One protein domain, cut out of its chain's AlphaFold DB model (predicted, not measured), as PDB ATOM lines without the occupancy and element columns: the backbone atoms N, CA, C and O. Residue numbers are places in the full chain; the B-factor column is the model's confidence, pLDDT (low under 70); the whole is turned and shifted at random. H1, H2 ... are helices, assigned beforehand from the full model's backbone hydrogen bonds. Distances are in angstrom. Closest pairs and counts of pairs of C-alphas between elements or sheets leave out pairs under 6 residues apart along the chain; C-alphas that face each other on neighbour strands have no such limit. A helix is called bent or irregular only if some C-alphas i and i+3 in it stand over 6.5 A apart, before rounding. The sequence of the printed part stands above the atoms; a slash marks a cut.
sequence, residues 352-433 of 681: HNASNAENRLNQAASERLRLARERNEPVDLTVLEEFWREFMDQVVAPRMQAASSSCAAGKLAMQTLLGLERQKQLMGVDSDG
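What this domain is: This is residues 352 to 433 of the 681 residues of the protein "BIG2 domain-containing protein" of Geobacteraceae bacterium GWC2_58_44 (UniProt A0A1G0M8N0). Three long helices run to and fro, nearly side by side, with their centres at the corners of a triangle: H2 packs on H1 and on H3, while H1 and H3 stay apart. A tail of residues 427 to 433 turns back after H3. The printed part has 82 residues with three named helices, H1, H2 and H3 along the chain, and no named strand; the class is all helix. It is only just compact, close to loose, with a radius of gyration of the C-alphas of 14.0 A, and its elongated outline spans 46 by 26 by 15 A.

How they stand to each other: H1, residues 352 to 374, touches H2, residues 381 to 401; their closest C-alphas, those of Ala 354 and Val 395, are 4.4 A apart. They run opposite ways at a shallow tilt of 13 degrees, a helical hairpin. H2 touches H3, residues 407 to 426; their closest C-alphas, those of Arg 399 and Ala 413, are 5.0 A apart. These two also form a helical hairpin, running opposite ways at a shallow tilt of 15 degrees. H1 and H3 are apart. Every O i to N i+4 pair is within hydrogen-bond range in H1 and H3, and 15 of 17 are in H2.

Where its parts are: H1 begins at C-alpha 352 (97.945, 133.581, 213.770) and is 33.2 A long from first to last C-alpha. H2 is 28.5 A long, from C-alpha 381 (117.456, 113.592, 207.331), with a kink of 26 degrees near residue 391. H2 is neither bent nor irregular, but only just: C-alphas 394 and 397 are 6.4 A apart. H3, 28.3 A long, ends at C-alpha 426 (121.861, 119.739, 218.058).

The domain as a whole: The two C-alphas farthest apart, those of Asn 376 and Ser 405, are 45.7 A apart. The printed part has no cut. The link from H1 to H2 is short, with 6 residues, and that from H2 to H3 is tight, with 5. The mean pLDDT of the printed part is 83.6; residues 378 to 383, of which 381 to 383 belong to H2, and residues 431 to 432 are under 70.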
ATOM      1  N   HIS A 352      98.929 134.662 213.683       91.38
ATOM      2  CA  HIS A 352      97.945 133.581 213.770       91.38
ATOM      3  C   HIS A 352      98.294 132.459 212.792       91.38
ATOM      4  O   HIS A 352      98.490 131.315 213.208       91.38
ATOM      5  N   ASN A 353      98.495 132.800 211.517       88.31
ATOM      6  CA  ASN A 353      98.829 131.832 210.473       88.31
ATOM      7  C   ASN A 353     100.150 131.108 210.774       88.31
ATOM      8  O   ASN A 353     100.207 129.882 210.678       88.31
ATOM      9  N   ALA A 354     101.174 131.823 211.253       90.25
ATOM     10  CA  ALA A 354     102.437 131.218 211.675       90.25
ATOM     11  C   ALA A 354     102.283 130.260 212.861       90.25
ATOM     12  O   ALA A 354     102.912 129.205 212.894       90.25
ATOM     13  N   SER A 355     101.454 130.606 213.846       89.38
ATOM     14  CA  SER A 355     101.233 129.758 215.025       89.38
ATOM     15  C   SER A 355     100.466 128.485 214.665       89.38
ATOM     16  O   SER A 355     100.806 127.397 215.131       89.38
ATOM     17  N   ASN A 356      99.487 128.590 213.763       85.38
ATOM     18  CA  ASN A 356      98.810 127.425 213.198       85.38
ATOM     19  C   ASN A 356      99.764 126.545 212.396       85.38
ATOM     20  O   ASN A 356      99.746 125.322 212.554       85.38
ATOM     21  N   ALA A 357     100.599 127.160 211.554       86.31
ATOM     22  CA  ALA A 357     101.603 126.454 210.778       86.31
ATOM     23  C   ALA A 357     102.590 125.724 211.691       86.31
ATOM     24  O   ALA A 357     102.826 124.545 211.468       86.31
ATOM     25  N   GLU A 358     103.090 126.368 212.746       88.88
ATOM     26  CA  GLU A 358     103.992 125.756 213.726       88.88
ATOM     27  C   GLU A 358     103.363 124.537 214.404       88.88
ATOM     28  O   GLU A 358     103.976 123.471 214.438       88.88
ATOM     29  N   ASN A 359     102.134 124.661 214.913       84.81
ATOM     30  CA  ASN A 359     101.437 123.552 215.567       84.81
ATOM     31  C   ASN A 359     101.293 122.355 214.629       84.81
ATOM     32  O   ASN A 359     101.636 121.224 214.980       84.81
ATOM     33  N   ARG A 360     100.829 122.630 213.413       84.38
ATOM     34  CA  ARG A 360     100.649 121.645 212.356       84.38
ATOM     35  C   ARG A 360     101.987 120.980 211.992       84.38
ATOM     36  O   ARG A 360     102.077 119.756 212.041       84.38
ATOM     37  N   LEU A 361     103.034 121.765 211.722       83.94
ATOM     38  CA  LEU A 361     104.392 121.302 211.397       83.94
ATOM     39  C   LEU A 361     105.001 120.451 212.525       83.94
ATOM     40  O   LEU A 361     105.588 119.396 212.290       83.94
ATOM     41  N   ASN A 362     104.829 120.851 213.780       82.62
ATOM     42  CA  ASN A 362     105.328 120.080 214.918       82.62
ATOM     43  C   ASN A 362     104.585 118.744 215.073       82.62
ATOM     44  O   ASN A 362     105.204 117.723 215.396       82.62
ATOM     45  N   GLN A 363     103.273 118.722 214.814       79.75
ATOM     46  CA  GLN A 363     102.459 117.511 214.910       79.75
ATOM     47  C   GLN A 363     102.879 116.448 213.895       79.75
ATOM     48  O   GLN A 363     103.183 115.329 214.313       79.75
ATOM     49  N   ALA A 364     102.969 116.752 212.592       75.06
ATOM     50  CA  ALA A 364     103.355 115.681 211.660       75.06
ATOM     51  C   ALA A 364     104.860 115.355 211.670       75.06
ATOM     52  O   ALA A 364     105.216 114.235 211.308       75.06
ATOM     53  N   ALA A 365     105.743 116.236 212.164       77.44
ATOM     54  CA  ALA A 365     107.136 115.885 212.412       77.44
ATOM     55  C   ALA A 365     107.201 114.853 213.546       77.44
ATOM     56  O   ALA A 365     107.848 113.814 213.411       77.44
ATOM     57  N   SER A 366     106.441 115.084 214.622       77.25
ATOM     58  CA  SER A 366     106.302 114.139 215.734       77.25
ATOM     59  C   SER A 366     105.722 112.797 215.282       77.25
ATOM     60  O   SER A 366     106.242 111.750 215.661       77.25
ATOM     61  N   GLU A 367     104.694 112.812 214.431       76.75
ATOM     62  CA  GLU A 367     104.066 111.597 213.903       76.75
ATOM     63  C   GLU A 367     105.009 110.800 212.992       76.75
ATOM     64  O   GLU A 367     105.155 109.587 213.154       76.75
ATOM     65  N   ARG A 368     105.730 111.468 212.081       73.56
ATOM     66  CA  ARG A 368     106.734 110.809 211.230       73.56
ATOM     67  C   ARG A 368     107.846 110.177 212.067       73.56
ATOM     68  O   ARG A 368     108.210 109.025 211.830       73.56
ATOM     69  N   LEU A 369     108.338 110.886 213.084       74.88
ATOM     70  CA  LEU A 369     109.338 110.355 214.013       74.88
ATOM     71  C   LEU A 369     108.796 109.183 214.842       74.88
ATOM     72  O   LEU A 369     109.544 108.244 215.115       74.88
ATOM     73  N   ARG A 370     107.520 109.211 215.248       79.69
ATOM     74  CA  ARG A 370     106.860 108.097 215.949       79.69
ATOM     75  C   ARG A 370     106.824 106.851 215.065       79.69
ATOM     76  O   ARG A 370     107.281 105.796 215.495       79.69
ATOM     77  N   LEU A 371     106.364 106.992 213.822       75.88
ATOM     78  CA  LEU A 371     106.284 105.896 212.855       75.88
ATOM     79  C   LEU A 371     107.662 105.305 212.518       75.88
ATOM     80  O   LEU A 371     107.798 104.086 212.452       75.88
ATOM     81  N   ALA A 372     108.691 106.145 212.355       72.94
ATOM     82  CA  ALA A 372     110.060 105.682 212.122       72.94
ATOM     83  C   ALA A 372     110.592 104.847 213.303       72.94
ATOM     84  O   ALA A 372     111.177 103.783 213.098       72.94
ATOM     85  N   ARG A 373     110.322 105.272 214.550       79.38
ATOM     86  CA  ARG A 373     110.684 104.498 215.753       79.38
ATOM     87  C   ARG A 373     109.946 103.166 215.824       79.38
ATOM     88  O   ARG A 373     110.564 102.160 216.154       79.38
ATOM     89  N   GLU A 374     108.655 103.145 215.503       83.38
ATOM     90  CA  GLU A 374     107.850 101.914 215.498       83.38
ATOM     91  C   GLU A 374     108.332 100.903 214.459       83.38
ATOM     92  O   GLU A 374     108.327  99.701 214.720       83.38
ATOM     93  N   ARG A 375     108.796 101.385 213.302       82.62
ATOM     94  CA  ARG A 375     109.361 100.544 212.239       82.62
ATOM     95  C   ARG A 375     110.847 100.230 212.417       82.62
ATOM     96  O   ARG A 375     111.394  99.470 211.624       82.62
ATOM     97  N   ASN A 376     111.490 100.769 213.457       82.38
ATOM     98  CA  ASN A 376     112.936 100.684 213.674       82.38
ATOM     99  C   ASN A 376     113.743 101.131 212.432       82.38
ATOM    100  O   ASN A 376     114.776 100.549 212.097       82.38
ATOM    101  N   GLU A 377     113.235 102.150 211.737       76.81
ATOM    102  CA  GLU A 377     113.859 102.766 210.568       76.81
ATOM    103  C   GLU A 377     114.804 103.896 211.012       76.81
ATOM    104  O   GLU A 377     114.504 104.610 211.976       76.81
ATOM    105  N   PRO A 378     115.952 104.089 210.334       69.94
ATOM    106  CA  PRO A 378     116.787 105.259 210.569       69.94
ATOM    107  C   PRO A 378     116.006 106.540 210.246       69.94
ATOM    108  O   PRO A 378     115.214 106.577 209.305       69.94
ATOM    109  N   VAL A 379     116.234 107.596 211.030       67.88
ATOM    110  CA  VAL A 379     115.633 108.911 210.776       67.88
ATOM    111  C   VAL A 379     116.196 109.453 209.467       67.88
ATOM    112  O   VAL A 379     117.394 109.710 209.362       67.88
ATOM    113  N   ASP A 380     115.326 109.604 208.473       69.25
ATOM    114  CA  ASP A 380     115.673 110.198 207.190       69.25
ATOM    115  C   ASP A 380     115.873 111.711 207.357       69.25
ATOM    116  O   ASP A 380     114.932 112.450 207.654       69.25
ATOM    117  N   LEU A 381     117.115 112.176 207.199       69.00
ATOM    118  CA  LEU A 381     117.456 113.592 207.331       69.00
ATOM    119  C   LEU A 381     116.831 114.447 206.221       69.00
ATOM    120  O   LEU A 381     116.561 115.620 206.459       69.00
ATOM    121  N   THR A 382     116.510 113.870 205.058       68.25
ATOM    122  CA  THR A 382     115.865 114.611 203.960       68.25
ATOM    123  C   THR A 382     114.452 115.064 204.338       68.25
ATOM    124  O   THR A 382     114.031 116.168 204.003       68.25
ATOM    125  N   VAL A 383     113.744 114.274 205.152       67.25
ATOM    126  CA  VAL A 383     112.437 114.647 205.713       67.25
ATOM    127  C   VAL A 383     112.551 115.842 206.663       67.25
ATOM    128  O   VAL A 383     111.639 116.668 206.738       67.25
ATOM    129  N   LEU A 384     113.660 115.949 207.398       74.94
ATOM    130  CA  LEU A 384     113.905 117.083 208.285       74.94
ATOM    131  C   LEU A 384     114.284 118.345 207.502       74.94
ATOM    132  O   LEU A 384     113.868 119.432 207.891       74.94
ATOM    133  N   GLU A 385     114.981 118.209 206.372       76.44
ATOM    134  CA  GLU A 385     115.257 119.326 205.457       76.44
ATOM    135  C   GLU A 385     113.973 119.947 204.897       76.44
ATOM    136  O   GLU A 385     113.836 121.172 204.873       76.44
ATOM    137  N   GLU A 386     112.998 119.122 204.505       75.88
ATOM    138  CA  GLU A 386     111.676 119.606 204.094       75.88
ATOM    139  C   GLU A 386     110.951 120.320 205.235       75.88
ATOM    140  O   GLU A 386     110.429 121.418 205.035       75.88
ATOM    141  N   PHE A 387     110.976 119.738 206.438       82.31
ATOM    142  CA  PHE A 387     110.395 120.358 207.626       82.31
ATOM    143  C   PHE A 387     111.027 121.722 207.920       82.31
ATOM    144  O   PHE A 387     110.293 122.684 208.119       82.31
ATOM    145  N   TRP A 388     112.358 121.848 207.921       84.56
ATOM    146  CA  TRP A 388     113.016 123.131 208.186       84.56
ATOM    147  C   TRP A 388     112.700 124.165 207.113       84.56
ATOM    148  O   TRP A 388     112.478 125.326 207.448       84.56
ATOM    149  N   ARG A 389     112.634 123.761 205.839       83.62
ATOM    150  CA  ARG A 389     112.234 124.652 204.743       83.62
ATOM    151  C   ARG A 389     110.810 125.171 204.944       83.62
ATOM    152  O   ARG A 389     110.593 126.376 204.868       83.62
ATOM    153  N   GLU A 390     109.859 124.288 205.239       84.00
ATOM    154  CA  GLU A 390     108.471 124.680 205.511       84.00
ATOM    155  C   GLU A 390     108.335 125.511 206.789       84.00
ATOM    156  O   GLU A 390     107.565 126.463 206.822       84.00
ATOM    157  N   PHE A 391     109.096 125.191 207.833       89.25
ATOM    158  CA  PHE A 391     109.099 125.946 209.082       89.25
ATOM    159  C   PHE A 391     109.669 127.352 208.885       89.25
ATOM    160  O   PHE A 391     109.119 128.327 209.398       89.25
ATOM    161  N   MET A 392     110.736 127.485 208.095       88.19
ATOM    162  CA  MET A 392     111.275 128.789 207.721       88.19
ATOM    163  C   MET A 392     110.250 129.625 206.952       88.19
ATOM    164  O   MET A 392     110.037 130.785 207.295       88.19
ATOM    165  N   ASP A 393     109.599 129.034 205.952       85.81
ATOM    166  CA  ASP A 393     108.660 129.724 205.065       85.81
ATOM    167  C   ASP A 393     107.336 130.086 205.755       85.81
ATOM    168  O   ASP A 393     106.840 131.200 205.627       85.81
ATOM    169  N   GLN A 394     106.780 129.166 206.545       86.75
ATOM    170  CA  GLN A 394     105.418 129.288 207.069       86.75
ATOM    171  C   GLN A 394     105.363 129.739 208.532       86.75
ATOM    172  O   GLN A 394     104.297 130.131 208.999       86.75
ATOM    173  N   VAL A 395     106.481 129.702 209.268       91.50
ATOM    174  CA  VAL A 395     106.537 130.123 210.682       91.50
ATOM    175  C   VAL A 395     107.501 131.283 210.878       91.50
ATOM    176  O   VAL A 395     107.107 132.329 211.396       91.50
ATOM    177  N   VAL A 396     108.765 131.119 210.479       92.19
ATOM    178  CA  VAL A 396     109.803 132.123 210.749       92.19
ATOM    179  C   VAL A 396     109.576 133.377 209.912       92.19
ATOM    180  O   VAL A 396     109.510 134.464 210.482       92.19
ATOM    181  N   ALA A 397     109.406 133.253 208.594       89.94
ATOM    182  CA  ALA A 397     109.260 134.405 207.706       89.94
ATOM    183  C   ALA A 397     108.039 135.290 208.046       89.94
ATOM    184  O   ALA A 397     108.231 136.502 208.180       89.94
ATOM    185  N   PRO A 398     106.826 134.755 208.311       91.38
ATOM    186  CA  PRO A 398     105.685 135.588 208.694       91.38
ATOM    187  C   PRO A 398     105.875 136.258 210.061       91.38
ATOM    188  O   PRO A 398     105.528 137.426 210.231       91.38
ATOM    189  N   ARG A 399     106.488 135.566 211.037       93.44
ATOM    190  CA  ARG A 399     106.834 136.168 212.338       93.44
ATOM    191  C   ARG A 399     107.861 137.285 212.187       93.44
ATOM    192  O   ARG A 399     107.736 138.308 212.851       93.44
ATOM    193  N   MET A 400     108.848 137.111 211.309       90.50
ATOM    194  CA  MET A 400     109.821 138.155 210.986       90.50
ATOM    195  C   MET A 400     109.157 139.355 210.315       90.50
ATOM    196  O   MET A 400     109.458 140.482 210.680       90.50
ATOM    197  N   GLN A 401     108.221 139.136 209.393       90.12
ATOM    198  CA  GLN A 401     107.455 140.223 208.781       90.12
ATOM    199  C   GLN A 401     106.604 140.980 209.814       90.12
ATOM    200  O   GLN A 401     106.467 142.197 209.726       90.12
ATOM    201  N   ALA A 402     106.074 140.284 210.822       91.56
ATOM    202  CA  ALA A 402     105.351 140.892 211.935       91.56
ATOM    203  C   ALA A 402     106.269 141.503 213.015       91.56
ATOM    204  O   ALA A 402     105.768 142.155 213.932       91.56
ATOM    205  N   ALA A 403     107.592 141.317 212.955       91.44
ATOM    206  CA  ALA A 403     108.494 141.620 214.069       91.44
ATOM    207  C   ALA A 403     108.569 143.108 214.431       91.44
ATOM    208  O   ALA A 403     108.755 143.439 215.600       91.44
ATOM    209  N   SER A 404     108.408 144.001 213.452       88.50
ATOM    210  CA  SER A 404     108.410 145.452 213.668       88.50
ATOM    211  C   SER A 404     107.090 145.997 214.225       88.50
ATOM    212  O   SER A 404     107.050 147.145 214.652       88.50
ATOM    213  N   SER A 405     106.019 145.196 214.233       89.12
ATOM    214  CA  SER A 405     104.685 145.648 214.656       89.12
ATOM    215  C   SER A 405     104.545 145.835 216.167       89.12
ATOM    216  O   SER A 405     103.702 146.607 216.612       89.12
ATOM    217  N   SER A 406     105.332 145.100 216.957       91.12
ATOM    218  CA  SER A 406     105.368 145.200 218.417       91.12
ATOM    219  C   SER A 406     106.625 144.541 218.981       91.12
ATOM    220  O   SER A 406     107.178 143.600 218.401       91.12
ATOM    221  N   CYS A 407     107.039 144.968 220.171       91.00
ATOM    222  CA  CYS A 407     108.138 144.360 220.915       91.00
ATOM    223  C   CYS A 407     107.865 142.875 221.202       91.00
ATOM    224  O   CYS A 407     108.773 142.041 221.152       91.00
ATOM    225  N   ALA A 408     106.606 142.519 221.478       91.06
ATOM    226  CA  ALA A 408     106.189 141.137 221.702       91.06
ATOM    227  C   ALA A 408     106.337 140.273 220.437       91.06
ATOM    228  O   ALA A 408     106.901 139.178 220.514       91.06
ATOM    229  N   ALA A 409     105.897 140.772 219.275       91.50
ATOM    230  CA  ALA A 409     106.045 140.070 218.000       91.50
ATOM    231  C   ALA A 409     107.522 139.868 217.634       91.50
ATOM    232  O   ALA A 409     107.926 138.755 217.291       91.50
ATOM    233  N   GLY A 410     108.354 140.902 217.798       91.00
ATOM    234  CA  GLY A 410     109.796 140.797 217.575       91.00
ATOM    235  C   GLY A 410     110.471 139.773 218.494       91.00
ATOM    236  O   GLY A 410     111.306 138.986 218.039       91.00
ATOM    237  N   LYS A 411     110.090 139.724 219.781       91.25
ATOM    238  CA  LYS A 411     110.613 138.732 220.739       91.25
ATOM    239  C   LYS A 411     110.228 137.315 220.325       91.25
ATOM    240  O   LYS A 411     111.088 136.436 220.340       91.25
ATOM    241  N   LEU A 412     108.975 137.104 219.921       92.75
ATOM    242  CA  LEU A 412     108.495 135.808 219.446       92.75
ATOM    243  C   LEU A 412     109.240 135.365 218.180       92.75
ATOM    244  O   LEU A 412     109.706 134.227 218.111       92.75
ATOM    245  N   ALA A 413     109.412 136.258 217.203       93.06
ATOM    246  CA  ALA A 413     110.179 135.975 215.993       93.06
ATOM    247  C   ALA A 413     111.624 135.567 216.326       93.06
ATOM    248  O   ALA A 413     112.111 134.550 215.830       93.06
ATOM    249  N   MET A 414     112.285 136.309 217.224       89.88
ATOM    250  CA  MET A 414     113.665 136.033 217.632       89.88
ATOM    251  C   MET A 414     113.790 134.686 218.351       89.88
ATOM    252  O   MET A 414     114.682 133.898 218.044       89.88
ATOM    253  N   GLN A 415     112.874 134.392 219.275       91.69
ATOM    254  CA  GLN A 415     112.819 133.102 219.967       91.69
ATOM    255  C   GLN A 415     112.604 131.940 218.995       91.69
ATOM    256  O   GLN A 415     113.254 130.906 219.132       91.69
ATOM    257  N   THR A 416     111.734 132.124 218.001       93.06
ATOM    258  CA  THR A 416     111.432 131.107 216.985       93.06
ATOM    259  C   THR A 416     112.663 130.798 216.136       93.06
ATOM    260  O   THR A 416     113.035 129.634 215.997       93.06
ATOM    261  N   LEU A 417     113.330 131.836 215.617       90.81
ATOM    262  CA  LEU A 417     114.536 131.694 214.799       90.81
ATOM    263  C   LEU A 417     115.664 131.013 215.584       90.81
ATOM    264  O   LEU A 417     116.214 130.009 215.140       90.81
ATOM    265  N   LEU A 418     115.980 131.514 216.782       87.94
ATOM    266  CA  LEU A 418     117.041 130.942 217.617       87.94
ATOM    267  C   LEU A 418     116.716 129.514 218.072       87.94
ATOM    268  O   LEU A 418     117.618 128.682 218.180       87.94
ATOM    269  N   GLY A 419     115.439 129.218 218.329       89.50
ATOM    270  CA  GLY A 419     114.968 127.877 218.658       89.50
ATOM    271  C   GLY A 419     115.213 126.890 217.518       89.50
ATOM    272  O   GLY A 419     115.788 125.826 217.750       89.50
ATOM    273  N   LEU A 420     114.849 127.266 216.289       88.62
ATOM    274  CA  LEU A 420     115.093 126.461 215.092       88.62
ATOM    275  C   LEU A 420     116.591 126.228 214.858       88.62
ATOM    276  O   LEU A 420     117.021 125.092 214.652       88.62
ATOM    277  N   GLU A 421     117.404 127.279 214.940       87.06
ATOM    278  CA  GLU A 421     118.851 127.154 214.738       87.06
ATOM    279  C   GLU A 421     119.507 126.290 215.814       87.06
ATOM    280  O   GLU A 421     120.371 125.460 215.521       87.06
ATOM    281  N   ARG A 422     119.040 126.386 217.064       87.38
ATOM    282  CA  ARG A 422     119.504 125.493 218.125       87.38
ATOM    283  C   ARG A 422     119.150 124.034 217.837       87.38
ATOM    284  O   ARG A 422     119.973 123.159 218.104       87.38
ATOM    285  N   GLN A 423     117.959 123.759 217.306       85.62
ATOM    286  CA  GLN A 423     117.570 122.404 216.908       85.62
ATOM    287  C   GLN A 423     118.486 121.866 215.801       85.62
ATOM    288  O   GLN A 423     119.007 120.761 215.946       85.62
ATOM    289  N   LYS A 424     118.749 122.656 214.752       85.31
ATOM    290  CA  LYS A 424     119.673 122.290 213.662       85.31
ATOM    291  C   LYS A 424     121.078 121.975 214.187       85.31
ATOM    292  O   LYS A 424     121.613 120.904 213.902       85.31
ATOM    293  N   GLN A 425     121.619 122.824 215.064       83.69
ATOM    294  CA  GLN A 425     122.923 122.602 215.702       83.69
ATOM    295  C   GLN A 425     122.983 121.307 216.523       83.69
ATOM    296  O   GLN A 425     123.983 120.593 216.477       83.69
ATOM    297  N   LEU A 426     121.926 120.983 217.278       85.19
ATOM    298  CA  LEU A 426     121.861 119.739 218.058       85.19
ATOM    299  C   LEU A 426     121.868 118.484 217.172       85.19
ATOM    300  O   LEU A 426     122.246 117.414 217.644       85.19
ATOM    301  N   MET A 427     121.478 118.619 215.904       81.88
ATOM    302  CA  MET A 427     121.504 117.556 214.897       81.88
ATOM    303  C   MET A 427     122.768 117.584 214.022       81.88
ATOM    304  O   MET A 427     122.891 116.767 213.116       81.88
ATOM    305  N   GLY A 428     123.720 118.482 214.306       82.62
ATOM    306  CA  GLY A 428     124.960 118.617 213.537       82.62
ATOM    307  C   GLY A 428     124.762 119.216 212.143       82.62
ATOM    308  O   GLY A 428     125.586 118.976 211.267       82.62
ATOM    309  N   VAL A 429     123.669 119.954 211.931       81.12
ATOM    310  CA  VAL A 429     123.365 120.636 210.670       81.12
ATOM    311  C   VAL A 429     123.885 122.068 210.737       81.12
ATOM    312  O   VAL A 429     123.527 122.819 211.650       81.12
ATOM    313  N   ASP A 430     124.717 122.439 209.765       74.44
ATOM    314  CA  ASP A 430     125.246 123.796 209.637       74.44
ATOM    315  C   ASP A 430     124.154 124.789 209.202       74.44
ATOM    316  O   ASP A 430     123.126 124.439 208.620       74.44
ATOM    317  N   SER A 431     124.356 126.059 209.552       67.06
ATOM    318  CA  SER A 431     123.336 127.105 209.450       67.06
ATOM    319  C   SER A 431     123.772 128.237 208.523       67.06
ATOM    320  O   SER A 431     124.208 129.300 208.963       67.06
ATOM    321  N   ASP A 432     123.631 128.017 207.218       69.94
ATOM    322  CA  ASP A 432     123.896 129.055 206.220       69.94
ATOM    323  C   ASP A 432     122.870 130.199 206.345       69.94
ATOM    324  O   ASP A 432     121.662 129.970 206.390       69.94
ATOM    325  N   GLY A 433     123.343 131.448 206.438       73.94
ATOM    326  CA  GLY A 433     122.498 132.658 206.450       73.94
ATOM    327  C   GLY A 433     121.755 132.968 207.761       73.94
ATOM    328  O   GLY A 433     121.147 134.032 207.886       73.94
TER     329      GLY A 433